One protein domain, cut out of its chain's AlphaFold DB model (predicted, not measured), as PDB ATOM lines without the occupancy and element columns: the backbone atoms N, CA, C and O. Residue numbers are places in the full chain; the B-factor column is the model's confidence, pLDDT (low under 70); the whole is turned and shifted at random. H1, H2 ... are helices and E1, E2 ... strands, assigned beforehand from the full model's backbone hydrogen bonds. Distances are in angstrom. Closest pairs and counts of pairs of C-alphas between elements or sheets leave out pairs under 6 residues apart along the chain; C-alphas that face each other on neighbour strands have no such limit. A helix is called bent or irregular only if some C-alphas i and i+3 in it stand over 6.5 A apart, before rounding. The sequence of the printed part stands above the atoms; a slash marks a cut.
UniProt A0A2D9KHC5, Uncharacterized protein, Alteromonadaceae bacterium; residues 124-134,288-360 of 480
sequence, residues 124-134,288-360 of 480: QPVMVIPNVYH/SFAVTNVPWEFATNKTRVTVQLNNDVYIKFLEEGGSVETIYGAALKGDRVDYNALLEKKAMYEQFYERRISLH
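This is residues 124 to 134 and 288 to 360 of the 480 residues of an uncharacterized protein of Alteromonadaceae bacterium (UniProt A0A2D9KHC5). A small three-stranded sheet has helix H2 packed over one face and its other face bare, and the longest helix, H4, crosses H2 on the side away from the sheet. H1 and H3 lie toward one end, and H1 only grazes the sheet. The 84 printed residues run E1 E2 E3 H1 H2 H3 H4; the sheet, in order E1 E3 E2, is mixed, and the class is mixed, helices and strands. The whole is compact, with a radius of gyration of the C-alphas of 12.4 A and spans of 33 by 30 by 17 A.

E1, residues 126 to 131, is parallel to E3, residues 305 to 310, with N 129 and O 307 2.8 A apart. E2, residues 288 to 291, and E3 form an antiparallel hairpin; N 289 and O 308 are 2.9 A apart. H1, residues 311 to 319, is irregular, only just: C-alphas 312 and 315 are 6.9 A apart. H2, residues 324 to 333, lies over E1 and E3 at a height over the sheet of 8.8 A. H3, residues 339 to 344, only just touches H2, with 3 pairs of C-alphas within 8 A, closest Thr 326 and Leu 342 at 6.4 A. H4, residues 346 to 360, touches H2, the closest C-alphas being Gly 329 and Tyr 349 at 4.4 A; their lines stand about perpendicular, only just, at 71 degrees. H1 and H4 are apart. Every O i to N i+4 pair is within hydrogen-bond range in H2, H3 and H4, and 3 of 5 in H1.

E1 begins at C-alpha 126 (217.661, 215.432, 166.596) and is 15.7 A long; E2 is 7.3 A, E3 16.4 A, H1 12.8 A, H2 14.3 A and H3 9.0 A. H4, 20.8 A, ends at C-alpha 360 (207.458, 209.660, 165.598).

The C-alphas farthest apart, of His 134 and Leu 359, are 38.7 A apart. Residues 135 to 287 are not printed, and C-alphas 134 and 288 across the cut are 18.1 A apart. The link E2 to E3, residues 292 to 304, is long, and pLDDT is under 70 there and at residues 289 to 290.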
ATOM      1  N   GLN A 124     215.253 209.934 169.869       72.38
ATOM      2  CA  GLN A 124     215.694 211.308 169.631       72.38
ATOM      3  C   GLN A 124     216.031 211.558 168.146       72.38
ATOM      4  O   GLN A 124     217.141 211.274 167.697       72.38
ATOM      5  N   PRO A 125     215.112 212.160 167.365       71.44
ATOM      6  CA  PRO A 125     215.324 212.422 165.939       71.44
ATOM      7  C   PRO A 125     216.335 213.551 165.662       71.44
ATOM      8  O   PRO A 125     216.785 213.709 164.525       71.44
ATOM      9  N   VAL A 126     216.680 214.344 166.682       76.94
ATOM     10  CA  VAL A 126     217.661 215.432 166.596       76.94
ATOM     11  C   VAL A 126     218.798 215.157 167.566       76.94
ATOM     12  O   VAL A 126     218.565 214.919 168.746       76.94
ATOM     13  N   MET A 127     220.035 215.249 167.081       79.38
ATOM     14  CA  MET A 127     221.222 215.255 167.930       79.38
ATOM     15  C   MET A 127     221.746 216.678 168.080       79.38
ATOM     16  O   MET A 127     222.015 217.366 167.095       79.38
ATOM     17  N   VAL A 128     221.955 217.089 169.325       80.88
ATOM     18  CA  VAL A 128     222.649 218.329 169.666       80.88
ATOM     19  C   VAL A 128     224.082 217.994 170.062       80.88
ATOM     20  O   VAL A 128     224.310 217.222 170.989       80.88
ATOM     21  N   ILE A 129     225.046 218.579 169.352       82.56
ATOM     22  CA  ILE A 129     226.471 218.471 169.666       82.56
ATOM     23  C   ILE A 129     226.935 219.823 170.214       82.56
ATOM     24  O   ILE A 129     226.995 220.792 169.449       82.56
ATOM     25  N   PRO A 130     227.279 219.929 171.507       82.31
ATOM     26  CA  PRO A 130     227.878 221.144 172.032       82.31
ATOM     27  C   PRO A 130     229.299 221.303 171.480       82.31
ATOM     28  O   PRO A 130     230.128 220.398 171.562       82.31
ATOM     29  N   ASN A 131     229.592 222.470 170.917       84.25
ATOM     30  CA  ASN A 131     230.936 222.869 170.532       84.25
ATOM     31  C   ASN A 131     231.564 223.656 171.688       84.25
ATOM     32  O   ASN A 131     231.287 224.845 171.863       84.25
ATOM     33  N   VAL A 132     232.381 222.966 172.484       85.06
ATOM     34  CA  VAL A 132     233.025 223.506 173.689       85.06
ATOM     35  C   VAL A 132     234.480 223.852 173.391       85.06
ATOM     36  O   VAL A 132     235.229 223.021 172.877       85.06
ATOM     37  N   TYR A 133     234.887 225.078 173.707       85.00
ATOM     38  CA  TYR A 133     236.296 225.460 173.719       85.00
ATOM     39  C   TYR A 133     236.943 224.969 175.015       85.00
ATOM     40  O   TYR A 133     236.400 225.213 176.088       85.00
ATOM     41  N   HIS A 134     238.098 224.307 174.918       86.62
ATOM     42  CA  HIS A 134     238.910 224.000 176.098       86.62
ATOM     43  C   HIS A 134     239.403 225.291 176.757       86.62
ATOM     44  O   HIS A 134     239.594 226.300 176.071       86.62
ATOM     45  N   SER A 288     223.938 228.469 166.843       84.06
ATOM     46  CA  SER A 288     224.264 227.286 166.044       84.06
ATOM     47  C   SER A 288     225.327 227.584 164.994       84.06
ATOM     48  O   SER A 288     225.294 228.615 164.324       84.06
ATOM     49  N   PHE A 289     226.273 226.658 164.839       69.62
ATOM     50  CA  PHE A 289     227.297 226.719 163.794       69.62
ATOM     51  C   PHE A 289     226.889 225.952 162.540       69.62
ATOM     52  O   PHE A 289     227.223 226.361 161.430       69.62
ATOM     53  N   ALA A 290     226.159 224.854 162.716       64.38
ATOM     54  CA  ALA A 290     225.688 224.020 161.626       64.38
ATOM     55  C   ALA A 290     224.389 223.314 162.019       64.38
ATOM     56  O   ALA A 290     224.239 222.858 163.154       64.38
ATOM     57  N   VAL A 291     223.483 223.194 161.051       70.75
ATOM     58  CA  VAL A 291     222.313 222.318 161.115       70.75
ATOM     59  C   VAL A 291     222.379 221.413 159.894       70.75
ATOM     60  O   VAL A 291     222.395 221.890 158.759       70.75
ATOM     61  N   THR A 292     222.462 220.105 160.117       69.38
ATOM     62  CA  THR A 292     222.446 219.137 159.017       69.38
ATOM     63  C   THR A 292     220.998 218.928 158.595       69.38
ATOM     64  O   THR A 292     220.247 218.233 159.277       69.38
ATOM     65  N   ASN A 293     220.598 219.544 157.482       55.88
ATOM     66  CA  ASN A 293     219.253 219.412 156.928       55.88
ATOM     67  C   ASN A 293     219.128 218.103 156.143       55.88
ATOM     68  O   ASN A 293     219.129 218.095 154.913       55.88
ATOM     69  N   VAL A 294     219.030 216.984 156.854       56.09
ATOM     70  CA  VAL A 294     218.521 215.750 156.254       56.09
ATOM     71  C   VAL A 294     217.001 215.803 156.374       56.09
ATOM     72  O   VAL A 294     216.506 215.969 157.493       56.09
ATOM     73  N   PRO A 295     216.230 215.682 155.277       52.59
ATOM     74  CA  PRO A 295     214.796 215.492 155.407       52.59
ATOM     75  C   PRO A 295     214.579 214.217 156.224       52.59
ATOM     76  O   PRO A 295     215.025 213.140 155.837       52.59
ATOM     77  N   TRP A 296     213.948 214.364 157.384       51.09
ATOM     78  CA  TRP A 296     213.829 213.310 158.396       51.09
ATOM     79  C   TRP A 296     213.150 212.025 157.865       51.09
ATOM     80  O   TRP A 296     213.411 210.945 158.379       51.09
ATOM     81  N   GLU A 297     212.342 212.124 156.802       50.88
ATOM     82  CA  GLU A 297     211.728 210.991 156.078       50.88
ATOM     83  C   GLU A 297     212.775 210.053 155.455       50.88
ATOM     84  O   GLU A 297     212.509 208.876 155.228       50.88
ATOM     85  N   PHE A 298     213.987 210.567 155.230       46.16
ATOM     86  CA  PHE A 298     215.156 209.837 154.739       46.16
ATOM     87  C   PHE A 298     216.279 209.766 155.786       46.16
ATOM     88  O   PHE A 298     217.399 209.352 155.470       46.16
ATOM     89  N   ALA A 299     216.008 210.177 157.031       48.06
ATOM     90  CA  ALA A 299     216.930 209.978 158.139       48.06
ATOM     91  C   ALA A 299     216.968 208.485 158.481       48.06
ATOM     92  O   ALA A 299     216.142 207.956 159.221       48.06
ATOM     93  N   THR A 300     217.930 207.786 157.892       47.41
ATOM     94  CA  THR A 300     218.351 206.464 158.361       47.41
ATOM     95  C   THR A 300     219.087 206.618 159.695       47.41
ATOM     96  O   THR A 300     219.478 207.732 160.052       47.41
ATOM     97  N   ASN A 301     219.391 205.516 160.393       46.19
ATOM     98  CA  ASN A 301     220.252 205.532 161.593       46.19
ATOM     99  C   ASN A 301     221.597 206.275 161.386       46.19
ATOM    100  O   ASN A 301     222.267 206.619 162.351       46.19
ATOM    101  N   LYS A 302     222.009 206.551 160.136       44.91
ATOM    102  CA  LYS A 302     223.246 207.270 159.795       44.91
ATOM    103  C   LYS A 302     223.066 208.762 159.481       44.91
ATOM    104  O   LYS A 302     224.065 209.454 159.316       44.91
ATOM    105  N   THR A 303     221.839 209.276 159.367       56.22
ATOM    106  CA  THR A 303     221.562 210.620 158.828       56.22
ATOM    107  C   THR A 303     220.513 211.371 159.650       56.22
ATOM    108  O   THR A 303     219.497 211.822 159.131       56.22
ATOM    109  N   ARG A 304     220.754 211.524 160.957       66.50
ATOM    110  CA  ARG A 304     219.917 212.358 161.836       66.50
ATOM    111  C   ARG A 304     220.184 213.850 161.656       66.50
ATOM    112  O   ARG A 304     221.309 214.256 161.347       66.50
ATOM    113  N   VAL A 305     219.168 214.675 161.925       74.38
ATOM    114  CA  VAL A 305     219.358 216.128 162.009       74.38
ATOM    115  C   VAL A 305     220.326 216.405 163.154       74.38
ATOM    116  O   VAL A 305     220.068 216.051 164.302       74.38
ATOM    117  N   THR A 306     221.466 216.999 162.825       79.06
ATOM    118  CA  THR A 306     222.510 217.322 163.797       79.06
ATOM    119  C   THR A 306     222.651 218.826 163.901       79.06
ATOM    120  O   THR A 306     222.846 219.490 162.882       79.06
ATOM    121  N   VAL A 307     222.576 219.347 165.123       83.19
ATOM    122  CA  VAL A 307     222.772 220.762 165.442       83.19
ATOM    123  C   VAL A 307     224.066 220.909 166.228       83.19
ATOM    124  O   VAL A 307     224.182 220.395 167.338       83.19
ATOM    125  N   GLN A 308     225.038 221.626 165.670       83.44
ATOM    126  CA  GLN A 308     226.241 222.016 166.405       83.44
ATOM    127  C   GLN A 308     225.981 223.333 167.131       83.44
ATOM    128  O   GLN A 308     225.786 224.362 166.478       83.44
ATOM    129  N   LEU A 309     225.975 223.303 168.464       86.44
ATOM    130  CA  LEU A 309     225.688 224.471 169.295       86.44
ATOM    131  C   LEU A 309     226.957 225.171 169.757       86.44
ATOM    132  O   LEU A 309     227.932 224.533 170.137       86.44
ATOM    133  N   ASN A 310     226.921 226.495 169.780       88.50
ATOM    134  CA  ASN A 310     227.946 227.311 170.404       88.50
ATOM    135  C   ASN A 310     227.746 227.327 171.925       88.50
ATOM    136  O   ASN A 310     226.840 227.996 172.428       88.50
ATOM    137  N   ASN A 311     228.595 226.603 172.659       88.19
ATOM    138  CA  ASN A 311     228.421 226.469 174.103       88.19
ATOM    139  C   ASN A 311     228.610 227.799 174.859       88.19
ATOM    140  O   ASN A 311     227.966 228.001 175.885       88.19
ATOM    141  N   ASP A 312     229.407 228.731 174.318       88.94
ATOM    142  CA  ASP A 312     229.680 230.036 174.945       88.94
ATOM    143  C   ASP A 312     228.421 230.905 175.102       88.94
ATOM    144  O   ASP A 312     228.355 231.766 175.978       88.94
ATOM    145  N   VAL A 313     227.410 230.696 174.252       91.50
ATOM    146  CA  VAL A 313     226.120 231.405 174.334       91.50
ATOM    147  C   VAL A 313     224.982 230.499 174.793       91.50
ATOM    148  O   VAL A 313     223.942 230.998 175.214       91.50
ATOM    149  N   TYR A 314     225.160 229.180 174.737       89.81
ATOM    150  CA  TYR A 314     224.111 228.218 175.057       89.81
ATOM    151  C   TYR A 314     223.678 228.268 176.526       89.81
ATOM    152  O   TYR A 314     222.483 228.260 176.803       89.81
ATOM    153  N   ILE A 315     224.618 228.390 177.470       88.69
ATOM    154  CA  ILE A 315     224.278 228.488 178.901       88.69
ATOM    155  C   ILE A 315     223.402 229.721 179.149       88.69
ATOM    156  O   ILE A 315     222.322 229.616 179.723       88.69
ATOM    157  N   LYS A 316     223.811 230.871 178.606       91.12
ATOM    158  CA  LYS A 316     223.044 232.115 178.702       91.12
ATOM    159  C   LYS A 316     221.676 232.019 178.017       91.12
ATOM    160  O   LYS A 316     220.706 232.578 178.513       91.12
ATOM    161  N   PHE A 317     221.578 231.287 176.905       93.56
ATOM    162  CA  PHE A 317     220.298 231.004 176.249       93.56
ATOM    163  C   PHE A 317     219.333 230.269 177.184       93.56
ATOM    164  O   PHE A 317     218.167 230.652 177.264       93.56
ATOM    165  N   LEU A 318     219.813 229.255 177.909       92.44
ATOM    166  CA  LEU A 318     219.005 228.526 178.888       92.44
ATOM    167  C   LEU A 318     218.588 229.429 180.060       92.44
ATOM    168  O   LEU A 318     217.426 229.417 180.460       92.44
ATOM    169  N   GLU A 319     219.503 230.258 180.569       92.56
ATOM    170  CA  GLU A 319     219.223 231.226 181.642       92.56
ATOM    171  C   GLU A 319     218.188 232.288 181.234       92.56
ATOM    172  O   GLU A 319     217.336 232.665 182.035       92.56
ATOM    173  N   GLU A 320     218.214 232.741 179.977       93.25
ATOM    174  CA  GLU A 320     217.233 233.676 179.405       93.25
ATOM    175  C   GLU A 320     215.876 233.001 179.083       93.25
ATOM    176  O   GLU A 320     214.991 233.619 178.488       93.25
ATOM    177  N   GLY A 321     215.680 231.746 179.507       90.75
ATOM    178  CA  GLY A 321     214.422 231.008 179.389       90.75
ATOM    179  C   GLY A 321     214.314 230.136 178.138       90.75
ATOM    180  O   GLY A 321     213.233 229.610 177.859       90.75
ATOM    181  N   GLY A 322     215.399 229.968 177.384       92.06
ATOM    182  CA  GLY A 322     215.497 229.009 176.291       92.06
ATOM    183  C   GLY A 322     215.395 227.560 176.771       92.06
ATOM    184  O   GLY A 322     215.575 227.253 177.947       92.06
ATOM    185  N   SER A 323     215.083 226.652 175.851       91.50
ATOM    186  CA  SER A 323     214.995 225.215 176.124       91.50
ATOM    187  C   SER A 323     215.581 224.414 174.969       91.50
ATOM    188  O   SER A 323     215.668 224.897 173.832       91.50
ATOM    189  N   VAL A 324     215.982 223.175 175.250       89.12
ATOM    190  CA  VAL A 324     216.537 222.281 174.227       89.12
ATOM    191  C   VAL A 324     215.447 221.871 173.236       89.12
ATOM    192  O   VAL A 324     215.685 221.798 172.034       89.12
ATOM    193  N   GLU A 325     214.216 221.725 173.716       90.19
ATOM    194  CA  GLU A 325     213.012 221.438 172.938       90.19
ATOM    195  C   GLU A 325     212.745 222.513 171.877       90.19
ATOM    196  O   GLU A 325     212.343 222.199 170.756       90.19
ATOM    197  N   THR A 326     213.041 223.778 172.188       91.56
ATOM    198  CA  THR A 326     212.939 224.886 171.228       91.56
ATOM    199  C   THR A 326     213.940 224.722 170.082       91.56
ATOM    200  O   THR A 326     213.596 224.914 168.913       91.56
ATOM    201  N   ILE A 327     215.177 224.323 170.400       90.06
ATOM    202  CA  ILE A 327     216.231 224.043 169.414       90.06
ATOM    203  C   ILE A 327     215.824 222.854 168.540       90.06
ATOM    204  O   ILE A 327     215.921 222.933 167.313       90.06
ATOM    205  N   TYR A 328     215.317 221.778 169.150       88.19
ATOM    206  CA  TYR A 328     214.824 220.607 168.429       88.19
ATOM    207  C   TYR A 328     213.677 220.962 167.482       88.19
ATOM    208  O   TYR A 328     213.701 220.577 166.313       88.19
ATOM    209  N   GLY A 329     212.699 221.736 167.953       88.00
ATOM    210  CA  GLY A 329     211.568 222.182 167.147       88.00
ATOM    211  C   GLY A 329     211.994 223.008 165.935       88.00
ATOM    212  O   GLY A 329     211.503 222.773 164.830       88.00
ATOM    213  N   ALA A 330     212.936 223.936 166.111       88.62
ATOM    214  CA  ALA A 330     213.457 224.744 165.010       88.62
ATOM    215  C   ALA A 330     214.240 223.913 163.990       88.62
ATOM    216  O   ALA A 330     214.000 224.042 162.788       88.62
ATOM    217  N   ALA A 331     215.102 223.011 164.465       85.69
ATOM    218  CA  ALA A 331     215.879 222.123 163.609       85.69
ATOM    219  C   ALA A 331     214.981 221.185 162.784       85.69
ATOM    220  O   ALA A 331     215.162 221.069 161.575       85.69
ATOM    221  N   LEU A 332     213.961 220.574 163.401       81.88
ATOM    222  CA  LEU A 332     213.005 219.702 162.701       81.88
ATOM    223  C   LEU A 332     212.131 220.452 161.696       81.88
ATOM    224  O   LEU A 332     211.709 219.875 160.694       81.88
ATOM    225  N   LYS A 333     211.836 221.725 161.963       82.94
ATOM    226  CA  LYS A 333     211.077 222.579 161.048       82.94
ATOM    227  C   LYS A 333     211.923 223.069 159.863       82.94
ATOM    228  O   LYS A 333     211.361 223.558 158.886       82.94
ATOM    229  N   GLY A 334     213.249 222.920 159.928       76.69
ATOM    230  CA  GLY A 334     214.190 223.444 158.934       76.69
ATOM    231  C   GLY A 334     214.429 224.953 159.055       76.69
ATOM    232  O   GLY A 334     214.973 225.564 158.134       76.69
ATOM    233  N   ASP A 335     214.022 225.557 160.175       81.94
ATOM    234  CA  ASP A 335     214.282 226.964 160.468       81.94
ATOM    235  C   ASP A 335     215.741 227.147 160.934       81.94
ATOM    236  O   ASP A 335     216.404 226.221 161.409       81.94
ATOM    237  N   ARG A 336     216.258 228.376 160.831       79.44
ATOM    238  CA  ARG A 336     217.560 228.718 161.420       79.44
ATOM    239  C   ARG A 336     217.476 228.654 162.946       79.44
ATOM    240  O   ARG A 336     216.584 229.253 163.540       79.44
ATOM    241  N   VAL A 337     218.452 227.998 163.571       80.19
ATOM    242  CA  VAL A 337     218.620 227.957 165.032       80.19
ATOM    243  C   VAL A 337     219.329 229.251 165.468       80.19
ATOM    244  O   VAL A 337     220.534 229.273 165.731       80.19
ATOM    245  N   ASP A 338     218.574 230.352 165.433       86.25
ATOM    246  CA  ASP A 338     218.992 231.702 165.839       86.25
ATOM    247  C   ASP A 338     218.573 231.994 167.282       86.25
ATOM    248  O   ASP A 338     217.422 231.782 167.654       86.25
ATOM    249  N   TYR A 339     219.492 232.520 168.087       91.44
ATOM    250  CA  TYR A 339     219.285 232.711 169.521       91.44
ATOM    251  C   TYR A 339     218.023 233.518 169.851       91.44
ATOM    252  O   TYR A 339     217.196 233.078 170.648       91.44
ATOM    253  N   ASN A 340     217.869 234.710 169.265       91.06
ATOM    254  CA  ASN A 340     216.779 235.614 169.643       91.06
ATOM    255  C   ASN A 340     215.450 235.129 169.055       91.06
ATOM    256  O   ASN A 340     214.428 235.168 169.738       91.06
ATOM    257  N   ALA A 341     215.470 234.614 167.822       88.56
ATOM    258  CA  ALA A 341     214.278 234.073 167.179       88.56
ATOM    259  C   ALA A 341     213.707 232.855 167.928       88.56
ATOM    260  O   ALA A 341     212.489 232.677 167.969       88.56
ATOM    261  N   LEU A 342     214.569 232.023 168.528       91.75
ATOM    262  CA  LEU A 342     214.144 230.877 169.334       91.75
ATOM    263  C   LEU A 342     213.453 231.317 170.622       91.75
ATOM    264  O   LEU A 342     212.409 230.764 170.950       91.75
ATOM    265  N   LEU A 343     213.985 232.326 171.319       92.88
ATOM    266  CA  LEU A 343     213.335 232.871 172.514       92.88
ATOM    267  C   LEU A 343     211.979 233.506 172.177       92.88
ATOM    268  O   LEU A 343     210.994 233.259 172.869       92.88
ATOM    269  N   GLU A 344     211.902 234.269 171.082       93.38
ATOM    270  CA  GLU A 344     210.663 234.921 170.637       93.38
ATOM    271  C   GLU A 344     209.577 233.905 170.249       93.38
ATOM    272  O   GLU A 344     208.404 234.069 170.587       93.38
ATOM    273  N   LYS A 345     209.960 232.831 169.548       92.44
ATOM    274  CA  LYS A 345     209.034 231.823 169.008       92.44
ATOM    275  C   LYS A 345     209.046 230.513 169.796       92.44
ATOM    276  O   LYS A 345     208.634 229.480 169.262       92.44
ATOM    277  N   LYS A 346     209.472 230.555 171.062       92.38
ATOM    278  CA  LYS A 346     209.664 229.387 171.936       92.38
ATOM    279  C   LYS A 346     208.485 228.414 171.900       92.38
ATOM    280  O   LYS A 346     208.628 227.278 171.456       92.38
ATOM    281  N   ALA A 347     207.299 228.899 172.268       94.12
ATOM    282  CA  ALA A 347     206.098 228.071 172.374       94.12
ATOM    283  C   ALA A 347     205.719 227.385 171.047       94.12
ATOM    284  O   ALA A 347     205.258 226.247 171.042       94.12
ATOM    285  N   MET A 348     205.941 228.056 169.909       93.75
ATOM    286  CA  MET A 348     205.678 227.481 168.586       93.75
ATOM    287  C   MET A 348     206.615 226.302 168.300       93.75
ATOM    288  O   MET A 348     206.166 225.278 167.784       93.75
ATOM    289  N   TYR A 349     207.907 226.437 168.612       93.00
ATOM    290  CA  TYR A 349     208.883 225.375 168.380       93.00
ATOM    291  C   TYR A 349     208.698 224.199 169.341       93.00
ATOM    292  O   TYR A 349     208.717 223.058 168.884       93.00
ATOM    293  N   GLU A 350     208.437 224.456 170.625       92.94
ATOM    294  CA  GLU A 350     208.154 223.403 171.612       92.94
ATOM    295  C   GLU A 350     206.904 222.602 171.224       92.94
ATOM    296  O   GLU A 350     206.952 221.377 171.145       92.94
ATOM    297  N   GLN A 351     205.812 223.279 170.852       92.25
ATOM    298  CA  GLN A 351     204.589 222.605 170.408       92.25
ATOM    299  C   GLN A 351     204.802 221.797 169.116       92.25
ATOM    300  O   GLN A 351     204.231 220.714 168.946       92.25
ATOM    301  N   PHE A 352     205.610 222.315 168.185       88.12
ATOM    302  CA  PHE A 352     205.967 221.587 166.969       88.12
ATOM    303  C   PHE A 352     206.763 220.319 167.301       88.12
ATOM    304  O   PHE A 352     206.443 219.248 166.781       88.12
ATOM    305  N   TYR A 353     207.752 220.430 168.191       88.56
ATOM    306  CA  TYR A 353     208.554 219.304 168.661       88.56
ATOM    307  C   TYR A 353     207.693 218.239 169.349       88.56
ATOM    308  O   TYR A 353     207.744 217.077 168.952       88.56
ATOM    309  N   GLU A 354     206.834 218.625 170.296       88.50
ATOM    310  CA  GLU A 354     205.937 217.700 171.001       88.50
ATOM    311  C   GLU A 354     205.014 216.939 170.045       88.50
ATOM    312  O   GLU A 354     204.926 215.706 170.093       88.50
ATOM    313  N   ARG A 355     204.354 217.660 169.125       85.44
ATOM    314  CA  ARG A 355     203.494 217.040 168.109       85.44
ATOM    315  C   ARG A 355     204.287 216.044 167.268       85.44
ATOM    316  O   ARG A 355     203.780 214.970 166.944       85.44
ATOM    317  N   ARG A 356     205.523 216.395 166.910       79.44
ATOM    318  CA  ARG A 356     206.352 215.578 166.028       79.44
ATOM    319  C   ARG A 356     206.920 214.347 166.724       79.44
ATOM    320  O   ARG A 356     206.875 213.279 166.126       79.44
ATOM    321  N   ILE A 357     207.364 214.456 167.974       80.31
ATOM    322  CA  ILE A 357     207.797 213.310 168.787       80.31
ATOM    323  C   ILE A 357     206.643 212.342 169.034       80.31
ATOM    324  O   ILE A 357     206.846 211.133 168.976       80.31
ATOM    325  N   SER A 358     205.430 212.850 169.261       78.00
ATOM    326  CA  SER A 358     204.244 212.003 169.424       78.00
ATOM    327  C   SER A 358     203.958 211.166 168.169       78.00
ATOM    328  O   SER A 358     203.776 209.954 168.269       78.00
ATOM    329  N   LEU A 359     204.017 211.780 166.979       76.50
ATOM    330  CA  LEU A 359     203.894 211.064 165.701       76.50
ATOM    331  C   LEU A 359     205.048 210.083 165.477       76.50
ATOM    332  O   LEU A 359     204.822 208.935 165.111       76.50
ATOM    333  N   HIS A 360     206.280 210.508 165.756       72.94
ATOM    334  CA  HIS A 360     207.458 209.660 165.598       72.94
ATOM    335  C   HIS A 360     207.359 208.415 166.479       72.94
ATOM    336  O   HIS A 360     207.563 207.321 165.969       72.94
TER     337      HIS A 360